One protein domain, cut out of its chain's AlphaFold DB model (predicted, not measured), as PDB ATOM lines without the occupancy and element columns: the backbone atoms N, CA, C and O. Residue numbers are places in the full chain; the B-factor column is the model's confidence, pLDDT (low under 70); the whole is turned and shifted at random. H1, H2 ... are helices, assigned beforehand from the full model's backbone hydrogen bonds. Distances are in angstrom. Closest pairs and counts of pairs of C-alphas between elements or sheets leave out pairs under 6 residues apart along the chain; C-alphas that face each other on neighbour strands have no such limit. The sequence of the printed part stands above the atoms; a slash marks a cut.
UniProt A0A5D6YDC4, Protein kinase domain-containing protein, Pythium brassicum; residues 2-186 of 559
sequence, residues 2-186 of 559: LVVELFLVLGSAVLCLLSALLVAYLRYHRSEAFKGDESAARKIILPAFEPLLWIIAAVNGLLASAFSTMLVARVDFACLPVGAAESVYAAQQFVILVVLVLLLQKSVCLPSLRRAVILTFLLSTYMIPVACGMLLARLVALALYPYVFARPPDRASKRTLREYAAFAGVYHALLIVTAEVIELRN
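AT A GLANCE: This is residues 2 to 186 of the 559 residues of the protein "Protein kinase domain-containing protein" of Pythium brassicum (UniProt A0A5D6YDC4). Start from H1, the longest helix, which lies along H3 on one side of an elongated helical body; H4 runs through the middle, with H3, H5, H6 and H7 round it, H6 and H7 more loosely. Little H2 sits at the end of H1, and residues 176 to 181 of H7 stick out towards the opposite end. H3 to H7 form an up-and-down bundle, each running against the one before. The printed part has 185 residues with seven named helices, H1 to H7 in order, and no named strand: all helix, compact with a radius of gyration of the C-alphas of 18.2 A, spanning 63 by 38 by 27 A.

IN THESE COORDINATES: Find C-alpha 2 at (-17.301, -36.717, 44.536); from there H1, residues 2 to 34, runs 48.3 A. Next come H2, residues 38 to 41, and H3, residues 49 to 73, 35.7 A. H4, residues 82 to 103, has a kink of 36 degrees near residue 96. Then find H5, residues 110 to 125, H6, residues 136 to 150, and H7, residues 158 to 185, 40.5 A, ending at (-15.619, -19.754, 41.994).

HOW THE PARTS SIT: H1 touches H3 at C-alphas 16 and 57, 4.3 A, opposite ways; its residues 29 to 34 alone touch H2, closest C-alphas 33 and 40, 4.9 A. Hairpins join H3 and H4 (C-alphas 56 and 95, 6.0 A), H4 and H5 (90 and 124, 5.0 A), and H6 and H7 (149 and 162, 4.9 A). H5 and H6 only just touch, with 3 pairs within 8 A, closest C-alphas 123 and 137, 5.9 A. Every O i to N i+4 pair is within hydrogen-bond range in H1, H3, H5 and H7, but 16 of 18 in H4 and 9 of 11 in H6; H2 is too short for one.

THE WHOLE: The farthest C-alphas, Gly 36 and Asn 186, are 63.1 A apart. The printed part has no cut and no long link. Look for pLDDT under 70 at 51 residues, among them 126 to 139 and 173 to 186.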
ATOM      1  N   LEU A   2     -16.970 -35.282  44.422       69.88
ATOM      2  CA  LEU A   2     -17.301 -36.717  44.536       69.88
ATOM      3  C   LEU A   2     -18.780 -37.038  44.862       69.88
ATOM      4  O   LEU A   2     -19.348 -37.974  44.312       69.88
ATOM      5  N   VAL A   3     -19.439 -36.234  45.706       70.88
ATOM      6  CA  VAL A   3     -20.879 -36.391  46.014       70.88
ATOM      7  C   VAL A   3     -21.771 -36.117  44.791       70.88
ATOM      8  O   VAL A   3     -22.771 -36.801  44.595       70.88
ATOM      9  N   VAL A   4     -21.403 -35.143  43.952       69.62
ATOM     10  CA  VAL A   4     -22.154 -34.779  42.739       69.62
ATOM     11  C   VAL A   4     -21.968 -35.849  41.665       69.62
ATOM     12  O   VAL A   4     -22.945 -36.297  41.077       69.62
ATOM     13  N   GLU A   5     -20.739 -36.327  41.466       71.62
ATOM     14  CA  GLU A   5     -20.433 -37.440  40.556       71.62
ATOM     15  C   GLU A   5     -21.182 -38.719  40.939       71.62
ATOM     16  O   GLU A   5     -21.811 -39.343  40.085       71.62
ATOM     17  N   LEU A   6     -21.199 -39.066  42.230       80.19
ATOM     18  CA  LEU A   6     -21.958 -40.211  42.732       80.19
ATOM     19  C   LEU A   6     -23.461 -40.060  42.456       80.19
ATOM     20  O   LEU A   6     -24.112 -41.022  42.050       80.19
ATOM     21  N   PHE A   7     -24.009 -38.856  42.635       78.88
ATOM     22  CA  PHE A   7     -25.417 -38.574  42.358       78.88
ATOM     23  C   PHE A   7     -25.750 -38.686  40.861       78.88
ATOM     24  O   PHE A   7     -26.789 -39.239  40.506       78.88
ATOM     25  N   LEU A   8     -24.858 -38.229  39.977       78.00
ATOM     26  CA  LEU A   8     -25.018 -38.335  38.523       78.00
ATOM     27  C   LEU A   8     -24.957 -39.788  38.031       78.00
ATOM     28  O   LEU A   8     -25.788 -40.190  37.209       78.00
ATOM     29  N   VAL A   9     -24.021 -40.586  38.561       85.25
ATOM     30  CA  VAL A   9     -23.933 -42.031  38.290       85.25
ATOM     31  C   VAL A   9     -25.206 -42.728  38.759       85.25
ATOM     32  O   VAL A   9     -25.845 -43.432  37.978       85.25
ATOM     33  N   LEU A  10     -25.606 -42.501  40.014       87.94
ATOM     34  CA  LEU A  10     -26.769 -43.153  40.608       87.94
ATOM     35  C   LEU A  10     -28.062 -42.776  39.875       87.94
ATOM     36  O   LEU A  10     -28.843 -43.658  39.530       87.94
ATOM     37  N   GLY A  11     -28.273 -41.489  39.585       84.38
ATOM     38  CA  GLY A  11     -29.459 -41.009  38.875       84.38
ATOM     39  C   GLY A  11     -29.589 -41.610  37.474       84.38
ATOM     40  O   GLY A  11     -30.654 -42.122  37.119       84.38
ATOM     41  N   SER A  12     -28.494 -41.628  36.708       85.69
ATOM     42  CA  SER A  12     -28.475 -42.193  35.349       85.69
ATOM     43  C   SER A  12     -28.671 -43.716  35.369       85.69
ATOM     44  O   SER A  12     -29.442 -44.262  34.577       85.69
ATOM     45  N   ALA A  13     -28.036 -44.417  36.316       91.00
ATOM     46  CA  ALA A  13     -28.169 -45.864  36.473       91.00
ATOM     47  C   ALA A  13     -29.593 -46.280  36.883       91.00
ATOM     48  O   ALA A  13     -30.160 -47.203  36.294       91.00
ATOM     49  N   VAL A  14     -30.201 -45.575  37.844       92.12
ATOM     50  CA  VAL A  14     -31.583 -45.822  38.282       92.12
ATOM     51  C   VAL A  14     -32.561 -45.587  37.133       92.12
ATOM     52  O   VAL A  14     -33.423 -46.432  36.887       92.12
ATOM     53  N   LEU A  15     -32.416 -44.488  36.386       88.94
ATOM     54  CA  LEU A  15     -33.312 -44.181  35.271       88.94
ATOM     55  C   LEU A  15     -33.186 -45.204  34.129       88.94
ATOM     56  O   LEU A  15     -34.198 -45.600  33.548       88.94
ATOM     57  N   CYS A  16     -31.973 -45.691  33.850       93.12
ATOM     58  CA  CYS A  16     -31.735 -46.783  32.903       93.12
ATOM     59  C   CYS A  16     -32.420 -48.085  33.352       93.12
ATOM     60  O   CYS A  16     -33.158 -48.699  32.577       93.12
ATOM     61  N   LEU A  17     -32.218 -48.487  34.612       94.50
ATOM     62  CA  LEU A  17     -32.775 -49.718  35.173       94.50
ATOM     63  C   LEU A  17     -34.309 -49.690  35.200       94.50
ATOM     64  O   LEU A  17     -34.948 -50.626  34.723       94.50
ATOM     65  N   LEU A  18     -34.908 -48.602  35.692       92.25
ATOM     66  CA  LEU A  18     -36.364 -48.446  35.723       92.25
ATOM     67  C   LEU A  18     -36.967 -48.449  34.313       92.25
ATOM     68  O   LEU A  18     -38.008 -49.072  34.100       92.25
ATOM     69  N   SER A  19     -36.305 -47.820  33.339       92.19
ATOM     70  CA  SER A  19     -36.763 -47.823  31.943       92.19
ATOM     71  C   SER A  19     -36.750 -49.234  31.343       92.19
ATOM     72  O   SER A  19     -37.727 -49.641  30.714       92.19
ATOM     73  N   ALA A  20     -35.692 -50.016  31.586       92.69
ATOM     74  CA  ALA A  20     -35.593 -51.403  31.125       92.69
ATOM     75  C   ALA A  20     -36.620 -52.328  31.809       92.69
ATOM     76  O   ALA A  20     -37.261 -53.146  31.142       92.69
ATOM     77  N   LEU A  21     -36.830 -52.169  33.121       93.38
ATOM     78  CA  LEU A  21     -37.859 -52.903  33.866       93.38
ATOM     79  C   LEU A  21     -39.263 -52.592  33.343       93.38
ATOM     80  O   LEU A  21     -40.074 -53.504  33.184       93.38
ATOM     81  N   LEU A  22     -39.544 -51.328  33.015       89.38
ATOM     82  CA  LEU A  22     -40.833 -50.932  32.460       89.38
ATOM     83  C   LEU A  22     -41.058 -51.523  31.059       89.38
ATOM     84  O   LEU A  22     -42.163 -51.966  30.755       89.38
ATOM     85  N   VAL A  23     -40.018 -51.620  30.225       89.75
ATOM     86  CA  VAL A  23     -40.089 -52.347  28.944       89.75
ATOM     87  C   VAL A  23     -40.409 -53.828  29.164       89.75
ATOM     88  O   VAL A  23     -41.283 -54.371  28.486       89.75
ATOM     89  N   ALA A  24     -39.733 -54.490  30.109       88.75
ATOM     90  CA  ALA A  24     -39.994 -55.895  30.425       88.75
ATOM     91  C   ALA A  24     -41.439 -56.104  30.914       88.75
ATOM     92  O   ALA A  24     -42.134 -57.001  30.433       88.75
ATOM     93  N   TYR A  25     -41.916 -55.216  31.790       87.25
ATOM     94  CA  TYR A  25     -43.295 -55.185  32.275       87.25
ATOM     95  C   TYR A  25     -44.313 -55.036  31.131       87.25
ATOM     96  O   TYR A  25     -45.290 -55.786  31.061       87.25
ATOM     97  N   LEU A  26     -44.062 -54.119  30.188       84.19
ATOM     98  CA  LEU A  26     -44.918 -53.913  29.016       84.19
ATOM     99  C   LEU A  26     -44.975 -55.147  28.114       84.19
ATOM    100  O   LEU A  26     -46.056 -55.529  27.662       84.19
ATOM    101  N   ARG A  27     -43.834 -55.796  27.863       84.94
ATOM    102  CA  ARG A  27     -43.773 -57.013  27.040       84.94
ATOM    103  C   ARG A  27     -44.515 -58.178  27.685       84.94
ATOM    104  O   ARG A  27     -45.240 -58.885  26.984       84.94
ATOM    105  N   TYR A  28     -44.385 -58.335  29.001       83.75
ATOM    106  CA  TYR A  28     -45.099 -59.357  29.760       83.75
ATOM    107  C   TYR A  28     -46.619 -59.183  29.637       83.75
ATOM    108  O   TYR A  28     -47.299 -60.076  29.129       83.75
ATOM    109  N   HIS A  29     -47.155 -58.005  29.969       77.69
ATOM    110  CA  HIS A  29     -48.601 -57.761  29.891       77.69
ATOM    111  C   HIS A  29     -49.156 -57.774  28.464       77.69
ATOM    112  O   HIS A  29     -50.295 -58.190  28.255       77.69
ATOM    113  N   ARG A  30     -48.360 -57.380  27.465       77.62
ATOM    114  CA  ARG A  30     -48.744 -57.507  26.056       77.62
ATOM    115  C   ARG A  30     -48.914 -58.975  25.656       77.62
ATOM    116  O   ARG A  30     -49.872 -59.297  24.961       77.62
ATOM    117  N   SER A  31     -48.025 -59.859  26.113       75.75
ATOM    118  CA  SER A  31     -48.132 -61.299  25.850       75.75
ATOM    119  C   SER A  31     -49.354 -61.937  26.522       75.75
ATOM    120  O   SER A  31     -50.017 -62.761  25.900       75.75
ATOM    121  N   GLU A  32     -49.711 -61.500  27.735       72.94
ATOM    122  CA  GLU A  32     -50.917 -61.951  28.446       72.94
ATOM    123  C   GLU A  32     -52.208 -61.433  27.793       72.94
ATOM    124  O   GLU A  32     -53.182 -62.170  27.659       72.94
ATOM    125  N   ALA A  33     -52.211 -60.201  27.277       66.12
ATOM    126  CA  ALA A  33     -53.364 -59.675  26.551       66.12
ATOM    127  C   ALA A  33     -53.639 -60.433  25.237       66.12
ATOM    128  O   ALA A  33     -54.798 -60.654  24.883       66.12
ATOM    129  N   PHE A  34     -52.597 -60.903  24.538       65.88
ATOM    130  CA  PHE A  34     -52.755 -61.779  23.367       65.88
ATOM    131  C   PHE A  34     -53.283 -63.179  23.718       65.88
ATOM    132  O   PHE A  34     -53.815 -63.856  22.842       65.88
ATOM    133  N   LYS A  35     -53.191 -63.600  24.987       76.12
ATOM    134  CA  LYS A  35     -53.803 -64.843  25.489       76.12
ATOM    135  C   LYS A  35     -55.286 -64.680  25.852       76.12
ATOM    136  O   LYS A  35     -55.932 -65.669  26.185       76.12
ATOM    137  N   GLY A  36     -55.844 -63.470  25.731       60.88
ATOM    138  CA  GLY A  36     -57.279 -63.208  25.880       60.88
ATOM    139  C   GLY A  36     -57.716 -62.648  27.235       60.88
ATOM    140  O   GLY A  36     -58.916 -62.606  27.492       60.88
ATOM    141  N   ASP A  37     -56.789 -62.199  28.087       72.06
ATOM    142  CA  ASP A  37     -57.126 -61.520  29.343       72.06
ATOM    143  C   ASP A  37     -57.562 -60.062  29.089       72.06
ATOM    144  O   ASP A  37     -56.772 -59.187  28.714       72.06
ATOM    145  N   GLU A  38     -58.848 -59.790  29.309       54.06
ATOM    146  CA  GLU A  38     -59.476 -58.476  29.131       54.06
ATOM    147  C   GLU A  38     -58.907 -57.409  30.091       54.06
ATOM    148  O   GLU A  38     -58.883 -56.214  29.775       54.06
ATOM    149  N   SER A  39     -58.404 -57.818  31.260       59.91
ATOM    150  CA  SER A  39     -57.791 -56.911  32.237       59.91
ATOM    151  C   SER A  39     -56.400 -56.442  31.794       59.91
ATOM    152  O   SER A  39     -56.024 -55.288  32.031       59.91
ATOM    153  N   ALA A  40     -55.664 -57.303  31.082       57.62
ATOM    154  CA  ALA A  40     -54.374 -56.989  30.479       57.62
ATOM    155  C   ALA A  40     -54.536 -56.115  29.226       57.62
ATOM    156  O   ALA A  40     -53.754 -55.185  29.028       57.62
ATOM    157  N   ALA A  41     -55.595 -56.333  28.434       54.41
ATOM    158  CA  ALA A  41     -55.904 -55.533  27.246       54.41
ATOM    159  C   ALA A  41     -56.141 -54.042  27.564       54.41
ATOM    160  O   ALA A  41     -55.672 -53.171  26.830       54.41
ATOM    161  N   ARG A  42     -56.789 -53.729  28.700       55.78
ATOM    162  CA  ARG A  42     -56.981 -52.342  29.178       55.78
ATOM    163  C   ARG A  42     -55.681 -51.652  29.609       55.78
ATOM    164  O   ARG A  42     -55.642 -50.426  29.665       55.78
ATOM    165  N   LYS A  43     -54.632 -52.420  29.920       59.88
ATOM    166  CA  LYS A  43     -53.319 -51.927  30.373       59.88
ATOM    167  C   LYS A  43     -52.288 -51.826  29.244       59.88
ATOM    168  O   LYS A  43     -51.147 -51.448  29.505       59.88
ATOM    169  N   ILE A  44     -52.657 -52.141  27.998       65.38
ATOM    170  CA  ILE A  44     -51.753 -52.011  26.851       65.38
ATOM    171  C   ILE A  44     -51.501 -50.523  26.585       65.38
ATOM    172  O   ILE A  44     -52.355 -49.798  26.076       65.38
ATOM    173  N   ILE A  45     -50.298 -50.071  26.926       65.56
ATOM    174  CA  ILE A  45     -49.810 -48.733  26.600       65.56
ATOM    175  C   ILE A  45     -49.506 -48.659  25.088       65.56
ATOM    176  O   ILE A  45     -49.120 -49.653  24.470       65.56
ATOM    177  N   LEU A  46     -49.702 -47.483  24.475       73.31
ATOM    178  CA  LEU A  46     -49.511 -47.254  23.036       73.31
ATOM    179  C   LEU A  46     -48.131 -47.749  22.535       73.31
ATOM    180  O   LEU A  46     -47.129 -47.563  23.232       73.31
ATOM    181  N   PRO A  47     -48.028 -48.267  21.291       71.88
ATOM    182  CA  PRO A  47     -46.794 -48.856  20.748       71.88
ATOM    183  C   PRO A  47     -45.566 -47.933  20.719       71.88
ATOM    184  O   PRO A  47     -44.456 -48.409  20.517       71.88
ATOM    185  N   ALA A  48     -45.747 -46.617  20.878       81.38
ATOM    186  CA  ALA A  48     -44.664 -45.636  20.867       81.38
ATOM    187  C   ALA A  48     -43.923 -45.506  22.212       81.38
ATOM    188  O   ALA A  48     -42.815 -44.976  22.236       81.38
ATOM    189  N   PHE A  49     -44.490 -45.988  23.322       85.12
ATOM    190  CA  PHE A  49     -43.835 -45.889  24.632       85.12
ATOM    191  C   PHE A  49     -42.701 -46.905  24.810       85.12
ATOM    192  O   PHE A  49     -41.689 -46.577  25.415       85.12
ATOM    193  N   GLU A  50     -42.814 -48.104  24.235       87.88
ATOM    194  CA  GLU A  50     -41.726 -49.091  24.245       87.88
ATOM    195  C   GLU A  50     -40.430 -48.560  23.585       87.88
ATOM    196  O   GLU A  50     -39.388 -48.577  24.240       87.88
ATOM    197  N   PRO A  51     -40.447 -48.036  22.341       90.19
ATOM    198  CA  PRO A  51     -39.251 -47.457  21.728       90.19
ATOM    199  C   PRO A  51     -38.770 -46.182  22.436       90.19
ATOM    200  O   PRO A  51     -37.563 -45.972  22.518       90.19
ATOM    201  N   LEU A  52     -39.664 -45.360  23.000       91.88
ATOM    202  CA  LEU A  52     -39.267 -44.215  23.830       91.88
ATOM    203  C   LEU A  52     -38.442 -44.661  25.047       91.88
ATOM    204  O   LEU A  52     -37.388 -44.091  25.314       91.88
ATOM    205  N   LEU A  53     -38.910 -45.679  25.774       91.75
ATOM    206  CA  LEU A  53     -38.224 -46.189  26.963       91.75
ATOM    207  C   LEU A  53     -36.872 -46.812  26.618       91.75
ATOM    208  O   LEU A  53     -35.923 -46.631  27.374       91.75
ATOM    209  N   TRP A  54     -36.747 -47.470  25.463       93.94
ATOM    210  CA  TRP A  54     -35.448 -47.929  24.963       93.94
ATOM    211  C   TRP A  54     -34.489 -46.778  24.654       93.94
ATOM    212  O   TRP A  54     -33.314 -46.877  24.994       93.94
ATOM    213  N   ILE A  55     -34.972 -45.684  24.055       93.50
ATOM    214  CA  ILE A  55     -34.156 -44.486  23.799       93.50
ATOM    215  C   ILE A  55     -33.677 -43.878  25.123       93.50
ATOM    216  O   ILE A  55     -32.489 -43.608  25.280       93.50
ATOM    217  N   ILE A  56     -34.579 -43.712  26.095       92.81
ATOM    218  CA  ILE A  56     -34.243 -43.192  27.428       92.81
ATOM    219  C   ILE A  56     -33.239 -44.118  28.129       92.81
ATOM    220  O   ILE A  56     -32.246 -43.630  28.668       92.81
ATOM    221  N   ALA A  57     -33.451 -45.436  28.089       94.06
ATOM    222  CA  ALA A  57     -32.539 -46.415  28.677       94.06
ATOM    223  C   ALA A  57     -31.151 -46.372  28.023       94.06
ATOM    224  O   ALA A  57     -30.149 -46.359  28.727       94.06
ATOM    225  N   ALA A  58     -31.079 -46.290  26.691       94.81
ATOM    226  CA  ALA A  58     -29.815 -46.240  25.964       94.81
ATOM    227  C   ALA A  58     -29.008 -44.976  26.297       94.81
ATOM    228  O   ALA A  58     -27.830 -45.075  26.635       94.81
ATOM    229  N   VAL A  59     -29.640 -43.795  26.265       93.12
ATOM    230  CA  VAL A  59     -28.956 -42.526  26.574       93.12
ATOM    231  C   VAL A  59     -28.495 -42.491  28.034       93.12
ATOM    232  O   VAL A  59     -27.348 -42.143  28.302       93.12
ATOM    233  N   ASN A  60     -29.335 -42.918  28.982       92.19
ATOM    234  CA  ASN A  60     -28.948 -42.967  30.394       92.19
ATOM    235  C   ASN A  60     -27.905 -44.047  30.695       92.19
ATOM    236  O   ASN A  60     -27.060 -43.838  31.557       92.19
ATOM    237  N   GLY A  61     -27.923 -45.177  29.986       93.44
ATOM    238  CA  GLY A  61     -26.893 -46.208  30.096       93.44
ATOM    239  C   GLY A  61     -25.526 -45.709  29.622       93.44
ATOM    240  O   GLY A  61     -24.523 -45.962  30.286       93.44
ATOM    241  N   LEU A  62     -25.492 -44.942  28.525       94.00
ATOM    242  CA  LEU A  62     -24.275 -44.284  28.033       94.00
ATOM    243  C   LEU A  62     -23.771 -43.196  28.995       94.00
ATOM    244  O   LEU A  62     -22.572 -43.093  29.229       94.00
ATOM    245  N   LEU A  63     -24.671 -42.406  29.586       87.38
ATOM    246  CA  LEU A  63     -24.300 -41.426  30.612       87.38
ATOM    247  C   LEU A  63     -23.776 -42.105  31.883       87.38
ATOM    248  O   LEU A  63     -22.743 -41.707  32.414       87.38
ATOM    249  N   ALA A  64     -24.442 -43.166  32.347       92.00
ATOM    250  CA  ALA A  64     -24.022 -43.923  33.519       92.00
ATOM    251  C   ALA A  64     -22.642 -44.564  33.318       92.00
ATOM    252  O   ALA A  64     -21.821 -44.522  34.235       92.00
ATOM    253  N   SER A  65     -22.362 -45.121  32.134       91.62
ATOM    254  CA  SER A  65     -21.042 -45.678  31.828       91.62
ATOM    255  C   SER A  65     -19.975 -44.584  31.773       91.62
ATOM    256  O   SER A  65     -18.951 -44.728  32.436       91.62
ATOM    257  N   ALA A  66     -20.240 -43.461  31.095       87.25
ATOM    258  CA  ALA A  66     -19.317 -42.328  31.020       87.25
ATOM    259  C   ALA A  66     -18.979 -41.756  32.409       87.25
ATOM    260  O   ALA A  66     -17.804 -41.607  32.747       87.25
ATOM    261  N   PHE A  67     -19.986 -41.512  33.254       86.00
ATOM    262  CA  PHE A  67     -19.774 -41.023  34.619       86.00
ATOM    263  C   PHE A  67     -19.067 -42.046  35.508       86.00
ATOM    264  O   PHE A  67     -18.227 -41.668  36.319       86.00
ATOM    265  N   SER A  68     -19.350 -43.340  35.335       88.81
ATOM    266  CA  SER A  68     -18.644 -44.399  36.066       88.81
ATOM    267  C   SER A  68     -17.165 -44.447  35.682       88.81
ATOM    268  O   SER A  68     -16.310 -44.565  36.556       88.81
ATOM    269  N   THR A  69     -16.842 -44.301  34.393       89.25
ATOM    270  CA  THR A  69     -15.454 -44.220  33.924       89.25
ATOM    271  C   THR A  69     -14.747 -42.991  34.490       89.25
ATOM    272  O   THR A  69     -13.625 -43.123  34.970       89.25
ATOM    273  N   MET A  70     -15.400 -41.824  34.505       82.81
ATOM    274  CA  MET A  70     -14.839 -40.607  35.107       82.81
ATOM    275  C   MET A  70     -14.592 -40.763  36.611       82.81
ATOM    276  O   MET A  70     -13.511 -40.417  37.085       82.81
ATOM    277  N   LEU A  71     -15.539 -41.357  37.345       85.50
ATOM    278  CA  LEU A  71     -15.422 -41.600  38.784       85.50
ATOM    279  C   LEU A  71     -14.279 -42.579  39.112       85.50
ATOM    280  O   LEU A  71     -13.511 -42.346  40.045       85.50
ATOM    281  N   VAL A  72     -14.129 -43.657  38.331       89.56
ATOM    282  CA  VAL A  72     -13.038 -44.637  38.496       89.56
ATOM    283  C   VAL A  72     -11.684 -44.021  38.142       89.56
ATOM    284  O   VAL A  72     -10.711 -44.219  38.868       89.56
ATOM    285  N   ALA A  73     -11.623 -43.249  37.055       87.38
ATOM    286  CA  ALA A  73     -10.414 -42.557  36.618       87.38
ATOM    287  C   ALA A  73     -10.083 -41.314  37.466       87.38
ATOM    288  O   ALA A  73      -9.018 -40.730  37.280       87.38
ATOM    289  N   ARG A  74     -10.970 -40.923  38.396       85.12
ATOM    290  CA  ARG A  74     -10.879 -39.704  39.221       85.12
ATOM    291  C   ARG A  74     -10.663 -38.439  38.384       85.12
ATOM    292  O   ARG A  74      -9.847 -37.589  38.728       85.12
ATOM    293  N   VAL A  75     -11.376 -38.348  37.262       78.75
ATOM    294  CA  VAL A  75     -11.337 -37.194  36.358       78.75
ATOM    295  C   VAL A  75     -12.472 -36.245  36.721       78.75
ATOM    296  O   VAL A  75     -13.637 -36.587  36.535       78.75
ATOM    297  N   ASP A  76     -12.126 -35.044  37.183       69.44
ATOM    298  CA  ASP A  76     -13.104 -33.989  37.450       69.44
ATOM    299  C   ASP A  76     -13.742 -33.475  36.146       69.44
ATOM    300  O   ASP A  76     -13.073 -33.317  35.120       69.44
ATOM    301  N   PHE A  77     -15.026 -33.106  36.196       67.00
ATOM    302  CA  PHE A  77     -15.741 -32.481  35.068       67.00
ATOM    303  C   PHE A  77     -15.061 -31.221  34.520       67.00
ATOM    304  O   PHE A  77     -15.151 -30.949  33.327       67.00
ATOM    305  N   ALA A  78     -14.353 -30.474  35.373       64.44
ATOM    306  CA  ALA A  78     -13.607 -29.280  34.976       64.44
ATOM    307  C   ALA A  78     -12.426 -29.592  34.038       64.44
ATOM    308  O   ALA A  78     -11.968 -28.712  33.313       64.44
ATOM    309  N   CYS A  79     -11.946 -30.837  34.039       68.81
ATOM    310  CA  CYS A  79     -10.850 -31.301  33.193       68.81
ATOM    311  C   CYS A  79     -11.335 -31.828  31.834       68.81
ATOM    312  O   CYS A  79     -10.511 -32.182  30.988       68.81
ATOM    313  N   LEU A  80     -12.653 -31.917  31.609       65.12
ATOM    314  CA  LEU A  80     -13.188 -32.343  30.323       65.12
ATOM    315  C   LEU A  80     -12.979 -31.260  29.255       65.12
ATOM    316  O   LEU A  80     -13.172 -30.072  29.526       65.12
ATOM    317  N   PRO A  81     -12.678 -31.650  28.003       74.19
ATOM    318  CA  PRO A  81     -12.785 -30.744  26.870       74.19
ATOM    319  C   PRO A  81     -14.184 -30.129  26.820       74.19
ATOM    320  O   PRO A  81     -15.173 -30.832  27.028       74.19
ATOM    321  N   VAL A  82     -14.271 -28.844  26.468       65.56
ATOM    322  CA  VAL A  82     -15.541 -28.097  26.403       65.56
ATOM    323  C   VAL A  82     -16.607 -28.877  25.627       65.56
ATOM    324  O   VAL A  82     -17.693 -29.107  26.138       65.56
ATOM    325  N   GLY A  83     -16.272 -29.410  24.447       62.56
ATOM    326  CA  GLY A  83     -17.221 -30.197  23.648       62.56
ATOM    327  C   GLY A  83     -17.748 -31.462  24.342       62.56
ATOM    328  O   GLY A  83     -18.897 -31.844  24.121       62.56
ATOM    329  N   ALA A  84     -16.950 -32.101  25.203       66.38
ATOM    330  CA  ALA A  84     -17.375 -33.277  25.962       66.38
ATOM    331  C   ALA A  84     -18.309 -32.895  27.121       66.38
ATOM    332  O   ALA A  84     -19.332 -33.551  27.311       66.38
ATOM    333  N   ALA A  85     -18.004 -31.814  27.844       66.38
ATOM    334  CA  ALA A  85     -18.876 -31.283  28.890       66.38
ATOM    335  C   ALA A  85     -20.238 -30.848  28.316       66.38
ATOM    336  O   ALA A  85     -21.282 -31.265  28.813       66.38
ATOM    337  N   GLU A  86     -20.238 -30.109  27.205       70.12
ATOM    338  CA  GLU A  86     -21.458 -29.680  26.507       70.12
ATOM    339  C   GLU A  86     -22.306 -30.866  26.025       70.12
ATOM    340  O   GLU A  86     -23.529 -30.876  26.170       70.12
ATOM    341  N   SER A  87     -21.662 -31.915  25.503       74.06
ATOM    342  CA  SER A  87     -22.356 -33.131  25.059       74.06
ATOM    343  C   SER A  87     -23.065 -33.848  26.212       74.06
ATOM    344  O   SER A  87     -24.172 -34.359  26.038       74.06
ATOM    345  N   VAL A  88     -22.455 -33.865  27.402       75.06
ATOM    346  CA  VAL A  88     -23.061 -34.432  28.615       75.06
ATOM    347  C   VAL A  88     -24.302 -33.636  29.024       75.06
ATOM    348  O   VAL A  88     -25.353 -34.234  29.269       75.06
ATOM    349  N   TYR A  89     -24.209 -32.304  29.054       74.12
ATOM    350  CA  TYR A  89     -25.353 -31.448  29.370       74.12
ATOM    351  C   TYR A  89     -26.483 -31.619  28.345       74.12
ATOM    352  O   TYR A  89     -27.634 -31.829  28.729       74.12
ATOM    353  N   ALA A  90     -26.167 -31.627  27.047       77.19
ATOM    354  CA  ALA A  90     -27.143 -31.841  25.979       77.19
ATOM    355  C   ALA A  90     -27.854 -33.202  26.094       77.19
ATOM    356  O   ALA A  90     -29.068 -33.289  25.896       77.19
ATOM    357  N   ALA A  91     -27.133 -34.266  26.458       82.88
ATOM    358  CA  ALA A  91     -27.707 -35.597  26.646       82.88
ATOM    359  C   ALA A  91     -28.655 -35.675  27.860       82.88
ATOM    360  O   ALA A  91     -29.714 -36.297  27.773       82.88
ATOM    361  N   GLN A  92     -28.331 -35.003  28.969       80.12
ATOM    362  CA  GLN A  92     -29.230 -34.904  30.128       80.12
ATOM    363  C   GLN A  92     -30.505 -34.117  29.794       80.12
ATOM    364  O   GLN A  92     -31.614 -34.543  30.127       80.12
ATOM    365  N   GLN A  93     -30.358 -33.007  29.066       79.56
ATOM    366  CA  GLN A  93     -31.480 -32.196  28.587       79.56
ATOM    367  C   GLN A  93     -32.393 -32.988  27.650       79.56
ATOM    368  O   GLN A  93     -33.616 -32.950  27.789       79.56
ATOM    369  N   PHE A  94     -31.808 -33.767  26.741       88.56
ATOM    370  CA  PHE A  94     -32.545 -34.622  25.818       88.56
ATOM    371  C   PHE A  94     -33.481 -35.598  26.548       88.56
ATOM    372  O   PHE A  94     -34.653 -35.711  26.192       88.56
ATOM    373  N   VAL A  95     -32.996 -36.272  27.595       89.06
ATOM    374  CA  VAL A  95     -33.768 -37.270  28.359       89.06
ATOM    375  C   VAL A  95     -35.009 -36.664  29.023       89.06
ATOM    376  O   VAL A  95     -36.071 -37.286  29.032       89.06
ATOM    377  N   ILE A  96     -34.897 -35.452  29.566       83.88
ATOM    378  CA  ILE A  96     -36.012 -34.765  30.234       83.88
ATOM    379  C   ILE A  96     -36.976 -34.177  29.195       83.88
ATOM    380  O   ILE A  96     -38.196 -34.180  29.347       83.88
ATOM    381  N   LEU A  97     -36.447 -33.671  28.092       86.19
ATOM    382  CA  LEU A  97     -37.248 -32.954  27.117       86.19
ATOM    383  C   LEU A  97     -38.009 -33.896  26.169       86.19
ATOM    384  O   LEU A  97     -39.141 -33.590  25.796       86.19
ATOM    385  N   VAL A  98     -37.456 -35.076  25.851       89.31
ATOM    386  CA  VAL A  98     -38.065 -36.028  24.901       89.31
ATOM    387  C   VAL A  98     -39.445 -36.504  25.354       89.31
ATOM    388  O   VAL A  98     -40.342 -36.682  24.528       89.31
ATOM    389  N   VAL A  99     -39.648 -36.652  26.666       88.81
ATOM    390  CA  VAL A  99     -40.935 -37.059  27.244       88.81
ATOM    391  C   VAL A  99     -41.987 -35.973  27.024       88.81
ATOM    392  O   VAL A  99     -43.078 -36.265  26.541       88.81
ATOM    393  N   LEU A 100     -41.663 -34.707  27.304       85.81
ATOM    394  CA  LEU A 100     -42.596 -33.592  27.109       85.81
ATOM    395  C   LEU A 100     -42.896 -33.338  25.641       85.81
ATOM    396  O   LEU A 100     -44.058 -33.188  25.268       85.81
ATOM    397  N   VAL A 101     -41.861 -33.326  24.801       87.69
ATOM    398  CA  VAL A 101     -42.016 -33.089  23.367       87.69
ATOM    399  C   VAL A 101     -42.880 -34.177  22.732       87.69
ATOM    400  O   VAL A 101     -43.704 -33.855  21.875       87.69
ATOM    401  N   LEU A 102     -42.757 -35.438  23.170       86.75
ATOM    402  CA  LEU A 102     -43.636 -36.525  22.732       86.75
ATOM    403  C   LEU A 102     -45.081 -36.328  23.208       86.75
ATOM    404  O   LEU A 102     -46.007 -36.512  22.419       86.75
ATOM    405  N   LEU A 103     -45.292 -35.957  24.473       86.06
ATOM    406  CA  LEU A 103     -46.635 -35.761  25.037       86.06
ATOM    407  C   LEU A 103     -47.365 -34.544  24.447       86.06
ATOM    408  O   LEU A 103     -48.596 -34.511  24.458       86.06
ATOM    409  N   LEU A 104     -46.620 -33.583  23.895       84.25
ATOM    410  CA  LEU A 104     -47.142 -32.436  23.150       84.25
ATOM    411  C   LEU A 104     -47.422 -32.739  21.670       84.25
ATOM    412  O   LEU A 104     -48.060 -31.930  20.995       84.25
ATOM    413  N   GLN A 105     -46.994 -33.891  21.142       83.69
ATOM    414  CA  GLN A 105     -47.345 -34.273  19.775       83.69
ATOM    415  C   GLN A 105     -48.856 -34.505  19.641       83.69
ATOM    416  O   GLN A 105     -49.527 -35.055  20.518       83.69
ATOM    417  N   LYS A 106     -49.392 -34.162  18.462       75.00
ATOM    418  CA  LYS A 106     -50.807 -34.377  18.109       75.00
ATOM    419  C   LYS A 106     -51.231 -35.849  18.234       75.00
ATOM    420  O   LYS A 106     -52.399 -36.126  18.496       75.00
ATOM    421  N   SER A 107     -50.294 -36.785  18.101       76.88
ATOM    422  CA  SER A 107     -50.493 -38.224  18.290       76.88
ATOM    423  C   SER A 107     -49.272 -38.871  18.953       76.88
ATOM    424  O   SER A 107     -48.160 -38.358  18.850       76.88
ATOM    425  N   VAL A 108     -49.466 -40.011  19.621       78.69
ATOM    426  CA  VAL A 108     -48.394 -40.796  20.263       78.69
ATOM    427  C   VAL A 108     -48.195 -42.088  19.463       78.69
ATOM    428  O   VAL A 108     -48.749 -43.138  19.784       78.69
ATOM    429  N   CYS A 109     -47.465 -41.984  18.352       79.62
ATOM    430  CA  CYS A 109     -47.164 -43.065  17.416       79.62
ATOM    431  C   CYS A 109     -45.664 -43.083  17.068       79.62
ATOM    432  O   CYS A 109     -44.929 -42.155  17.383       79.62
ATOM    433  N   LEU A 110     -45.181 -44.139  16.410       79.44
ATOM    434  CA  LEU A 110     -43.766 -44.246  16.010       79.44
ATOM    435  C   LEU A 110     -43.287 -43.068  15.121       79.44
ATOM    436  O   LEU A 110     -42.214 -42.523  15.386       79.44
ATOM    437  N   PRO A 111     -44.055 -42.601  14.114       80.50
ATOM    438  CA  PRO A 111     -43.699 -41.412  13.342       80.50
ATOM    439  C   PRO A 111     -43.628 -40.129  14.174       80.50
ATOM    440  O   PRO A 111     -42.747 -39.302  13.932       80.50
ATOM    441  N   SER A 112     -44.532 -39.949  15.142       81.81
ATOM    442  CA  SER A 112     -44.493 -38.778  16.022       81.81
ATOM    443  C   SER A 112     -43.356 -38.873  17.032       81.81
ATOM    444  O   SER A 112     -42.732 -37.856  17.303       81.81
ATOM    445  N   LEU A 113     -42.993 -40.079  17.483       87.88
ATOM    446  CA  LEU A 113     -41.776 -40.316  18.255       87.88
ATOM    447  C   LEU A 113     -40.529 -39.936  17.457       87.88
ATOM    448  O   LEU A 113     -39.680 -39.233  17.985       87.88
ATOM    449  N   ARG A 114     -40.430 -40.315  16.175       89.12
ATOM    450  CA  ARG A 114     -39.303 -39.895  15.324       89.12
ATOM    451  C   ARG A 114     -39.199 -38.370  15.246       89.12
ATOM    452  O   ARG A 114     -38.112 -37.826  15.403       89.12
ATOM    453  N   ARG A 115     -40.323 -37.677  15.030       84.88
ATOM    454  CA  ARG A 115     -40.366 -36.203  15.018       84.88
ATOM    455  C   ARG A 115     -39.999 -35.616  16.378       84.88
ATOM    456  O   ARG A 115     -39.211 -34.681  16.424       84.88
ATOM    457  N   ALA A 116     -40.527 -36.178  17.464       88.19
ATOM    458  CA  ALA A 116     -40.250 -35.738  18.822       88.19
ATOM    459  C   ALA A 116     -38.771 -35.906  19.172       88.19
ATOM    460  O   ALA A 116     -38.178 -34.982  19.707       88.19
ATOM    461  N   VAL A 117     -38.152 -37.029  18.807       90.94
ATOM    462  CA  VAL A 117     -36.716 -37.282  18.994       90.94
ATOM    463  C   VAL A 117     -35.878 -36.281  18.206       90.94
ATOM    464  O   VAL A 117     -34.974 -35.694  18.783       90.94
ATOM    465  N   ILE A 118     -36.198 -36.026  16.931       88.50
ATOM    466  CA  ILE A 118     -35.482 -35.028  16.116       88.50
ATOM    467  C   ILE A 118     -35.624 -33.632  16.730       88.50
ATOM    468  O   ILE A 118     -34.626 -32.951  16.934       88.50
ATOM    469  N   LEU A 119     -36.848 -33.218  17.064       83.31
ATOM    470  CA  LEU A 119     -37.109 -31.908  17.656       83.31
ATOM    471  C   LEU A 119     -36.408 -31.761  19.008       83.31
ATOM    472  O   LEU A 119     -35.805 -30.729  19.268       83.31
ATOM    473  N   THR A 120     -36.434 -32.802  19.839       88.25
ATOM    474  CA  THR A 120     -35.750 -32.808  21.134       88.25
ATOM    475  C   THR A 120     -34.243 -32.758  20.956       88.25
ATOM    476  O   THR A 120     -33.599 -31.993  21.652       88.25
ATOM    477  N   PHE A 121     -33.682 -33.521  20.018       86.62
ATOM    478  CA  PHE A 121     -32.250 -33.512  19.732       86.62
ATOM    479  C   PHE A 121     -31.783 -32.136  19.254       86.62
ATOM    480  O   PHE A 121     -30.760 -31.645  19.722       86.62
ATOM    481  N   LEU A 122     -32.553 -31.485  18.376       82.31
ATOM    482  CA  LEU A 122     -32.288 -30.108  17.957       82.31
ATOM    483  C   LEU A 122     -32.359 -29.153  19.150       82.31
ATOM    484  O   LEU A 122     -31.466 -28.341  19.332       82.31
ATOM    485  N   LEU A 123     -33.386 -29.287  19.986       76.31
ATOM    486  CA  LEU A 123     -33.632 -28.416  21.130       76.31
ATOM    487  C   LEU A 123     -32.616 -28.620  22.274       76.31
ATOM    488  O   LEU A 123     -32.285 -27.665  22.968       76.31
ATOM    489  N   SER A 124     -32.088 -29.836  22.448       77.94
ATOM    490  CA  SER A 124     -31.132 -30.200  23.502       77.94
ATOM    491  C   SER A 124     -29.673 -29.967  23.105       77.94
ATOM    492  O   SER A 124     -28.886 -29.510  23.927       77.94
ATOM    493  N   THR A 125     -29.305 -30.245  21.849       70.31
ATOM    494  CA  THR A 125     -27.947 -30.007  21.309       70.31
ATOM    495  C   THR A 125     -27.669 -28.515  21.132       70.31
ATOM    496  O   THR A 125     -26.531 -28.069  21.128       70.31
ATOM    497  N   TYR A 126     -28.719 -27.709  21.042       61.97
ATOM    498  CA  TYR A 126     -28.646 -26.264  20.876       61.97
ATOM    499  C   TYR A 126     -28.239 -25.495  22.150       61.97
ATOM    500  O   TYR A 126     -28.042 -24.285  22.110       61.97
ATOM    501  N   MET A 127     -28.045 -26.191  23.274       54.69
ATOM    502  CA  MET A 127     -27.422 -25.619  24.475       54.69
ATOM    503  C   MET A 127     -25.912 -25.345  24.303       54.69
ATOM    504  O   MET A 127     -25.327 -24.716  25.179       54.69
ATOM    505  N   ILE A 128     -25.308 -25.748  23.174       57.72
ATOM    506  CA  ILE A 128     -23.919 -25.441  22.798       57.72
ATOM    507  C   ILE A 128     -23.787 -23.941  22.443       57.72
ATOM    508  O   ILE A 128     -24.557 -23.441  21.618       57.72
ATOM    509  N   PRO A 129     -22.802 -23.203  22.989       54.69
ATOM    510  CA  PRO A 129     -22.689 -21.757  22.804       54.69
ATOM    511  C   PRO A 129     -22.136 -21.387  21.417       54.69
ATOM    512  O   PRO A 129     -20.941 -21.147  21.264       54.69
ATOM    513  N   VAL A 130     -22.992 -21.307  20.389       48.16
ATOM    514  CA  VAL A 130     -22.638 -20.712  19.083       48.16
ATOM    515  C   VAL A 130     -23.818 -19.930  18.476       48.16
ATOM    516  O   VAL A 130     -24.823 -20.508  18.112       48.16
ATOM    517  N   ALA A 131     -23.644 -18.616  18.283       43.91
ATOM    518  CA  ALA A 131     -24.388 -17.704  17.389       43.91
ATOM    519  C   ALA A 131     -25.912 -17.442  17.580       43.91
ATOM    520  O   ALA A 131     -26.710 -18.263  18.004       43.91
ATOM    521  N   CYS A 132     -26.317 -16.226  17.186       44.34
ATOM    522  CA  CYS A 132     -27.563 -15.486  17.467       44.34
ATOM    523  C   CYS A 132     -28.905 -16.198  17.179       44.34
ATOM    524  O   CYS A 132     -29.908 -15.903  17.828       44.34
ATOM    525  N   GLY A 133     -28.928 -17.195  16.289       48.12
ATOM    526  CA  GLY A 133     -30.096 -18.062  16.117       48.12
ATOM    527  C   GLY A 133     -30.372 -18.945  17.334       48.12
ATOM    528  O   GLY A 133     -31.419 -19.584  17.329       48.12
ATOM    529  N   MET A 134     -29.447 -18.964  18.327       54.25
ATOM    530  CA  MET A 134     -29.292 -19.982  19.368       54.25
ATOM    531  C   MET A 134     -29.806 -19.678  20.808       54.25
ATOM    532  O   MET A 134     -29.631 -20.463  21.733       54.25
ATOM    533  N   LEU A 135     -30.560 -18.593  21.031       52.84
ATOM    534  CA  LEU A 135     -31.231 -18.310  22.324       52.84
ATOM    535  C   LEU A 135     -32.722 -18.696  22.324       52.84
ATOM    536  O   LEU A 135     -33.264 -19.156  23.330       52.84
ATOM    537  N   LEU A 136     -33.367 -18.587  21.159       56.09
ATOM    538  CA  LEU A 136     -34.793 -18.850  20.960       56.09
ATOM    539  C   LEU A 136     -35.203 -20.266  21.384       56.09
ATOM    540  O   LEU A 136     -36.117 -20.417  22.181       56.09
ATOM    541  N   ALA A 137     -34.506 -21.308  20.934       57.69
ATOM    542  CA  ALA A 137     -34.806 -22.680  21.326       57.69
ATOM    543  C   ALA A 137     -34.531 -22.952  22.824       57.69
ATOM    544  O   ALA A 137     -35.246 -23.742  23.425       57.69
ATOM    545  N   ARG A 138     -33.616 -22.233  23.491       63.09
ATOM    546  CA  ARG A 138     -33.397 -22.345  24.946       63.09
ATOM    547  C   ARG A 138     -34.578 -21.764  25.725       63.09
ATOM    548  O   ARG A 138     -35.074 -22.393  26.656       63.09
ATOM    549  N   LEU A 139     -35.080 -20.608  25.291       67.12
ATOM    550  CA  LEU A 139     -36.299 -20.004  25.835       67.12
ATOM    551  C   LEU A 139     -37.538 -20.841  25.519       67.12
ATOM    552  O   LEU A 139     -38.375 -21.019  26.393       67.12
ATOM    553  N   VAL A 140     -37.640 -21.412  24.317       70.19
ATOM    554  CA  VAL A 140     -38.726 -22.331  23.947       70.19
ATOM    555  C   VAL A 140     -38.684 -23.573  24.832       70.19
ATOM    556  O   VAL A 140     -39.696 -23.892  25.443       70.19
ATOM    557  N   ALA A 141     -37.531 -24.232  24.981       68.31
ATOM    558  CA  ALA A 141     -37.375 -25.401  25.847       68.31
ATOM    559  C   ALA A 141     -37.790 -25.097  27.291       68.31
ATOM    560  O   ALA A 141     -38.566 -25.849  27.878       68.31
ATOM    561  N   LEU A 142     -37.335 -23.963  27.835       72.88
ATOM    562  CA  LEU A 142     -37.676 -23.530  29.188       72.88
ATOM    563  C   LEU A 142     -39.139 -23.090  29.325       72.88
ATOM    564  O   LEU A 142     -39.728 -23.330  30.374       72.88
ATOM    565  N   ALA A 143     -39.749 -22.514  28.284       78.31
ATOM    566  CA  ALA A 143     -41.152 -22.092  28.263       78.31
ATOM    567  C   ALA A 143     -42.135 -23.266  28.134       78.31
ATOM    568  O   ALA A 143     -43.288 -23.150  28.560       78.31
ATOM    569  N   LEU A 144     -41.696 -24.419  27.617       80.69
ATOM    570  CA  LEU A 144     -42.527 -25.625  27.552       80.69
ATOM    571  C   LEU A 144     -42.932 -26.126  28.946       80.69
ATOM    572  O   LEU A 144     -44.063 -26.577  29.120       80.69
ATOM    573  N   TYR A 145     -42.060 -26.016  29.953       82.25
ATOM    574  CA  TYR A 145     -42.358 -26.453  31.323       82.25
ATOM    575  C   TYR A 145     -43.487 -25.645  32.000       82.25
ATOM    576  O   TYR A 145     -44.474 -26.262  32.412       82.25
ATOM    577  N   PRO A 146     -43.439 -24.296  32.085       83.19
ATOM    578  CA  PRO A 146     -44.538 -23.504  32.630       83.19
ATOM    579  C   PRO A 146     -45.794 -23.582  31.753       83.19
ATOM    580  O   PRO A 146     -46.901 -23.590  32.293       83.19
ATOM    581  N   TYR A 147     -45.654 -23.723  30.427       85.38
ATOM    582  CA  TYR A 147     -46.792 -23.960  29.536       85.38
ATOM    583  C   TYR A 147     -47.533 -25.256  29.891       85.38
ATOM    584  O   TYR A 147     -48.746 -25.228  30.095       85.38
ATOM    585  N   VAL A 148     -46.819 -26.379  30.034       85.00
ATOM    586  CA  VAL A 148     -47.417 -27.673  30.409       85.00
ATOM    587  C   VAL A 148     -47.955 -27.652  31.841       85.00
ATOM    588  O   VAL A 148     -48.979 -28.278  32.118       85.00
ATOM    589  N   PHE A 149     -47.327 -26.903  32.748       85.25
ATOM    590  CA  PHE A 149     -47.825 -26.728  34.111       85.25
ATOM    591  C   PHE A 149     -49.184 -25.999  34.141       85.25
ATOM    592  O   PHE A 149     -50.125 -26.449  34.807       85.25
ATOM    593  N   ALA A 150     -49.310 -24.909  33.377       85.81
ATOM    594  CA  ALA A 150     -50.534 -24.115  33.282       85.81
ATOM    595  C   ALA A 150     -51.628 -24.811  32.452       85.81
ATOM    596  O   ALA A 150     -52.799 -24.814  32.839       85.81
ATOM    597  N   ARG A 151     -51.253 -25.428  31.324       83.06
ATOM    598  CA  ARG A 151     -52.156 -26.084  30.364       83.06
ATOM    599  C   ARG A 151     -51.683 -27.513  30.051       83.06
ATOM    600  O   ARG A 151     -51.149 -27.763  28.969       83.06
ATOM    601  N   PRO A 152     -51.880 -28.469  30.979       84.69
ATOM    602  CA  PRO A 152     -51.454 -29.847  30.766       84.69
ATOM    603  C   PRO A 152     -52.285 -30.513  29.655       84.69
ATOM    604  O   PRO A 152     -53.512 -30.400  29.680       84.69
ATOM    605  N   PRO A 153     -51.658 -31.230  28.702       81.06
ATOM    606  CA  PRO A 153     -52.385 -31.976  27.677       81.06
ATOM    607  C   PRO A 153     -53.188 -33.139  28.283       81.06
ATOM    608  O   PRO A 153     -52.731 -33.792  29.220       81.06
ATOM    609  N   ASP A 154     -54.334 -33.491  27.689       76.38
ATOM    610  CA  ASP A 154     -55.209 -34.598  28.139       76.38
ATOM    611  C   ASP A 154     -54.638 -36.009  27.837       76.38
ATOM    612  O   ASP A 154     -55.365 -36.969  27.573       76.38
ATOM    613  N   ARG A 155     -53.308 -36.146  27.819       73.25
ATOM    614  CA  ARG A 155     -52.579 -37.382  27.480       73.25
ATOM    615  C   ARG A 155     -52.160 -38.195  28.700       73.25
ATOM    616  O   ARG A 155     -51.947 -39.396  28.580       73.25
ATOM    617  N   ALA A 156     -52.043 -37.549  29.853       77.56
ATOM    618  CA  ALA A 156     -51.745 -38.175  31.133       77.56
ATOM    619  C   ALA A 156     -52.546 -37.471  32.233       77.56
ATOM    620  O   ALA A 156     -53.226 -36.473  31.982       77.56
ATOM    621  N   SER A 157     -52.486 -37.991  33.460       84.56
ATOM    622  CA  SER A 157     -53.151 -37.322  34.575       84.56
ATOM    623  C   SER A 157     -52.599 -35.895  34.719       84.56
ATOM    624  O   SER A 157     -51.383 -35.675  34.697       84.56
ATOM    625  N   LYS A 158     -53.496 -34.911  34.867       83.50
ATOM    626  CA  LYS A 158     -53.118 -33.494  35.019       83.50
ATOM    627  C   LYS A 158     -52.167 -33.295  36.202       83.50
ATOM    628  O   LYS A 158     -51.287 -32.443  36.149       83.50
ATOM    629  N   ARG A 159     -52.321 -34.119  37.244       84.69
ATOM    630  CA  ARG A 159     -51.438 -34.166  38.411       84.69
ATOM    631  C   ARG A 159     -50.025 -34.618  38.035       84.69
ATOM    632  O   ARG A 159     -49.086 -33.875  38.279       84.69
ATOM    633  N   THR A 160     -49.885 -35.766  37.372       84.69
ATOM    634  CA  THR A 160     -48.580 -36.317  36.962       84.69
ATOM    635  C   THR A 160     -47.826 -35.366  36.030       84.69
ATOM    636  O   THR A 160     -46.625 -35.183  36.181       84.69
ATOM    637  N   LEU A 161     -48.522 -34.719  35.089       84.12
ATOM    638  CA  LEU A 161     -47.909 -33.744  34.177       84.12
ATOM    639  C   LEU A 161     -47.401 -32.492  34.897       84.12
ATOM    640  O   LEU A 161     -46.320 -32.001  34.578       84.12
ATOM    641  N   ARG A 162     -48.153 -31.993  35.883       87.12
ATOM    642  CA  ARG A 162     -47.732 -30.854  36.709       87.12
ATOM    643  C   ARG A 162     -46.563 -31.209  37.619       87.12
ATOM    644  O   ARG A 162     -45.630 -30.422  37.713       87.12
ATOM    645  N   GLU A 163     -46.587 -32.389  38.240       87.62
ATOM    646  CA  GLU A 163     -45.478 -32.907  39.055       87.62
ATOM    647  C   GLU A 163     -44.202 -33.052  38.214       87.62
ATOM    648  O   GLU A 163     -43.137 -32.597  38.627       87.62
ATOM    649  N   TYR A 164     -44.315 -33.591  36.997       87.38
ATOM    650  CA  TYR A 164     -43.196 -33.706  36.066       87.38
ATOM    651  C   TYR A 164     -42.647 -32.339  35.628       87.38
ATOM    652  O   TYR A 164     -41.436 -32.125  35.640       87.38
ATOM    653  N   ALA A 165     -43.524 -31.400  35.260       84.94
ATOM    654  CA  ALA A 165     -43.122 -30.052  34.861       84.94
ATOM    655  C   ALA A 165     -42.455 -29.281  36.013       84.94
ATOM    656  O   ALA A 165     -41.456 -28.601  35.789       84.94
ATOM    657  N   ALA A 166     -42.958 -29.432  37.243       86.00
ATOM    658  CA  ALA A 166     -42.348 -28.856  38.438       86.00
ATOM    659  C   ALA A 166     -40.969 -29.470  38.722       86.00
ATOM    660  O   ALA A 166     -40.011 -28.732  38.931       86.00
ATOM    661  N   PHE A 167     -40.846 -30.802  38.658       86.69
ATOM    662  CA  PHE A 167     -39.565 -31.499  38.794       86.69
ATOM    663  C   PHE A 167     -38.538 -31.000  37.772       86.69
ATOM    664  O   PHE A 167     -37.431 -30.620  38.149       86.69
ATOM    665  N   ALA A 168     -38.908 -30.951  36.490       80.94
ATOM    666  CA  ALA A 168     -38.008 -30.512  35.430       80.94
ATOM    667  C   ALA A 168     -37.629 -29.026  35.565       80.94
ATOM    668  O   ALA A 168     -36.474 -28.668  35.349       80.94
ATOM    669  N   GLY A 169     -38.567 -28.171  35.986       75.88
ATOM    670  CA  GLY A 169     -38.295 -26.762  36.282       75.88
ATOM    671  C   GLY A 169     -37.304 -26.578  37.435       75.88
ATOM    672  O   GLY A 169     -36.346 -25.821  37.300       75.88
ATOM    673  N   VAL A 170     -37.483 -27.308  38.543       80.75
ATOM    674  CA  VAL A 170     -36.555 -27.286  39.690       80.75
ATOM    675  C   VAL A 170     -35.182 -27.825  39.296       80.75
ATOM    676  O   VAL A 170     -34.169 -27.227  39.647       80.75
ATOM    677  N   TYR A 171     -35.133 -28.920  38.536       77.50
ATOM    678  CA  TYR A 171     -33.886 -29.496  38.038       77.50
ATOM    679  C   TYR A 171     -33.084 -28.488  37.196       77.50
ATOM    680  O   TYR A 171     -31.886 -28.320  37.419       77.50
ATOM    681  N   HIS A 172     -33.745 -27.754  36.293       71.44
ATOM    682  CA  HIS A 172     -33.087 -26.715  35.490       71.44
ATOM    683  C   HIS A 172     -32.674 -25.497  36.308       71.44
ATOM    684  O   HIS A 172     -31.588 -24.968  36.087       71.44
ATOM    685  N   ALA A 173     -33.494 -25.069  37.269       69.19
ATOM    686  CA  ALA A 173     -33.132 -23.985  38.178       69.19
ATOM    687  C   ALA A 173     -31.879 -24.339  38.994       69.19
ATOM    688  O   ALA A 173     -30.960 -23.531  39.095       69.19
ATOM    689  N   LEU A 174     -31.800 -25.571  39.507       69.06
ATOM    690  CA  LEU A 174     -30.621 -26.069  40.213       69.06
ATOM    691  C   LEU A 174     -29.397 -26.135  39.295       69.06
ATOM    692  O   LEU A 174     -28.328 -25.703  39.709       69.06
ATOM    693  N   LEU A 175     -29.546 -26.601  38.050       66.19
ATOM    694  CA  LEU A 175     -28.455 -26.607  37.072       66.19
ATOM    695  C   LEU A 175     -27.911 -25.196  36.798       66.19
ATOM    696  O   LEU A 175     -26.695 -25.009  36.806       66.19
ATOM    697  N   ILE A 176     -28.788 -24.203  36.611       64.56
ATOM    698  CA  ILE A 176     -28.397 -22.798  36.396       64.56
ATOM    699  C   ILE A 176     -27.653 -22.253  37.618       64.56
ATOM    700  O   ILE A 176     -26.557 -21.720  37.474       64.56
ATOM    701  N   VAL A 177     -28.190 -22.463  38.823       64.25
ATOM    702  CA  VAL A 177     -27.540 -22.030  40.071       64.25
ATOM    703  C   VAL A 177     -26.174 -22.698  40.238       64.25
ATOM    704  O   VAL A 177     -25.206 -22.038  40.606       64.25
ATOM    705  N   THR A 178     -26.049 -23.994  39.933       60.41
ATOM    706  CA  THR A 178     -24.748 -24.673  40.000       60.41
ATOM    707  C   THR A 178     -23.754 -24.139  38.973       60.41
ATOM    708  O   THR A 178     -22.573 -24.048  39.293       60.41
ATOM    709  N   ALA A 179     -24.207 -23.742  37.779       59.84
ATOM    710  CA  ALA A 179     -23.352 -23.136  36.762       59.84
ATOM    711  C   ALA A 179     -22.835 -21.758  37.209       59.84
ATOM    712  O   ALA A 179     -21.630 -21.526  37.163       59.84
ATOM    713  N   GLU A 180     -23.704 -20.891  37.741       60.53
ATOM    714  CA  GLU A 180     -23.300 -19.574  38.259       60.53
ATOM    715  C   GLU A 180     -22.345 -19.680  39.455       60.53
ATOM    716  O   GLU A 180     -21.349 -18.964  39.528       60.53
ATOM    717  N   VAL A 181     -22.585 -20.616  40.378       60.81
ATOM    718  CA  VAL A 181     -21.695 -20.847  41.529       60.81
ATOM    719  C   VAL A 181     -20.311 -21.341  41.086       60.81
ATOM    720  O   VAL A 181     -19.304 -20.990  41.704       60.81
ATOM    721  N   ILE A 182     -20.237 -22.140  40.017       57.34
ATOM    722  CA  ILE A 182     -18.966 -22.598  39.437       57.34
ATOM    723  C   ILE A 182     -18.245 -21.444  38.723       57.34
ATOM    724  O   ILE A 182     -17.035 -21.307  38.895       57.34
ATOM    725  N   GLU A 183     -18.960 -20.589  37.984       55.28
ATOM    726  CA  GLU A 183     -18.373 -19.399  37.348       55.28
ATOM    727  C   GLU A 183     -17.835 -18.395  38.375       55.28
ATOM    728  O   GLU A 183     -16.697 -17.940  38.251       55.28
ATOM    729  N   LEU A 184     -18.590 -18.123  39.444       54.91
ATOM    730  CA  LEU A 184     -18.168 -17.239  40.537       54.91
ATOM    731  C   LEU A 184     -16.944 -17.776  41.294       54.91
ATOM    732  O   LEU A 184     -16.148 -16.998  41.817       54.91
ATOM    733  N   ARG A 185     -16.767 -19.101  41.345       53.91
ATOM    734  CA  ARG A 185     -15.619 -19.754  41.994       53.91
ATOM    735  C   ARG A 185     -14.351 -19.758  41.127       53.91
ATOM    736  O   ARG A 185     -13.265 -19.914  41.677       53.91
ATOM    737  N   ASN A 186     -14.473 -19.588  39.809       53.69
ATOM    738  CA  ASN A 186     -13.382 -19.760  38.842       53.69
ATOM    739  C   ASN A 186     -12.761 -18.441  38.320       53.69
ATOM    740  O   ASN A 186     -12.008 -18.476  37.347       53.69
TER     741      ASN A 186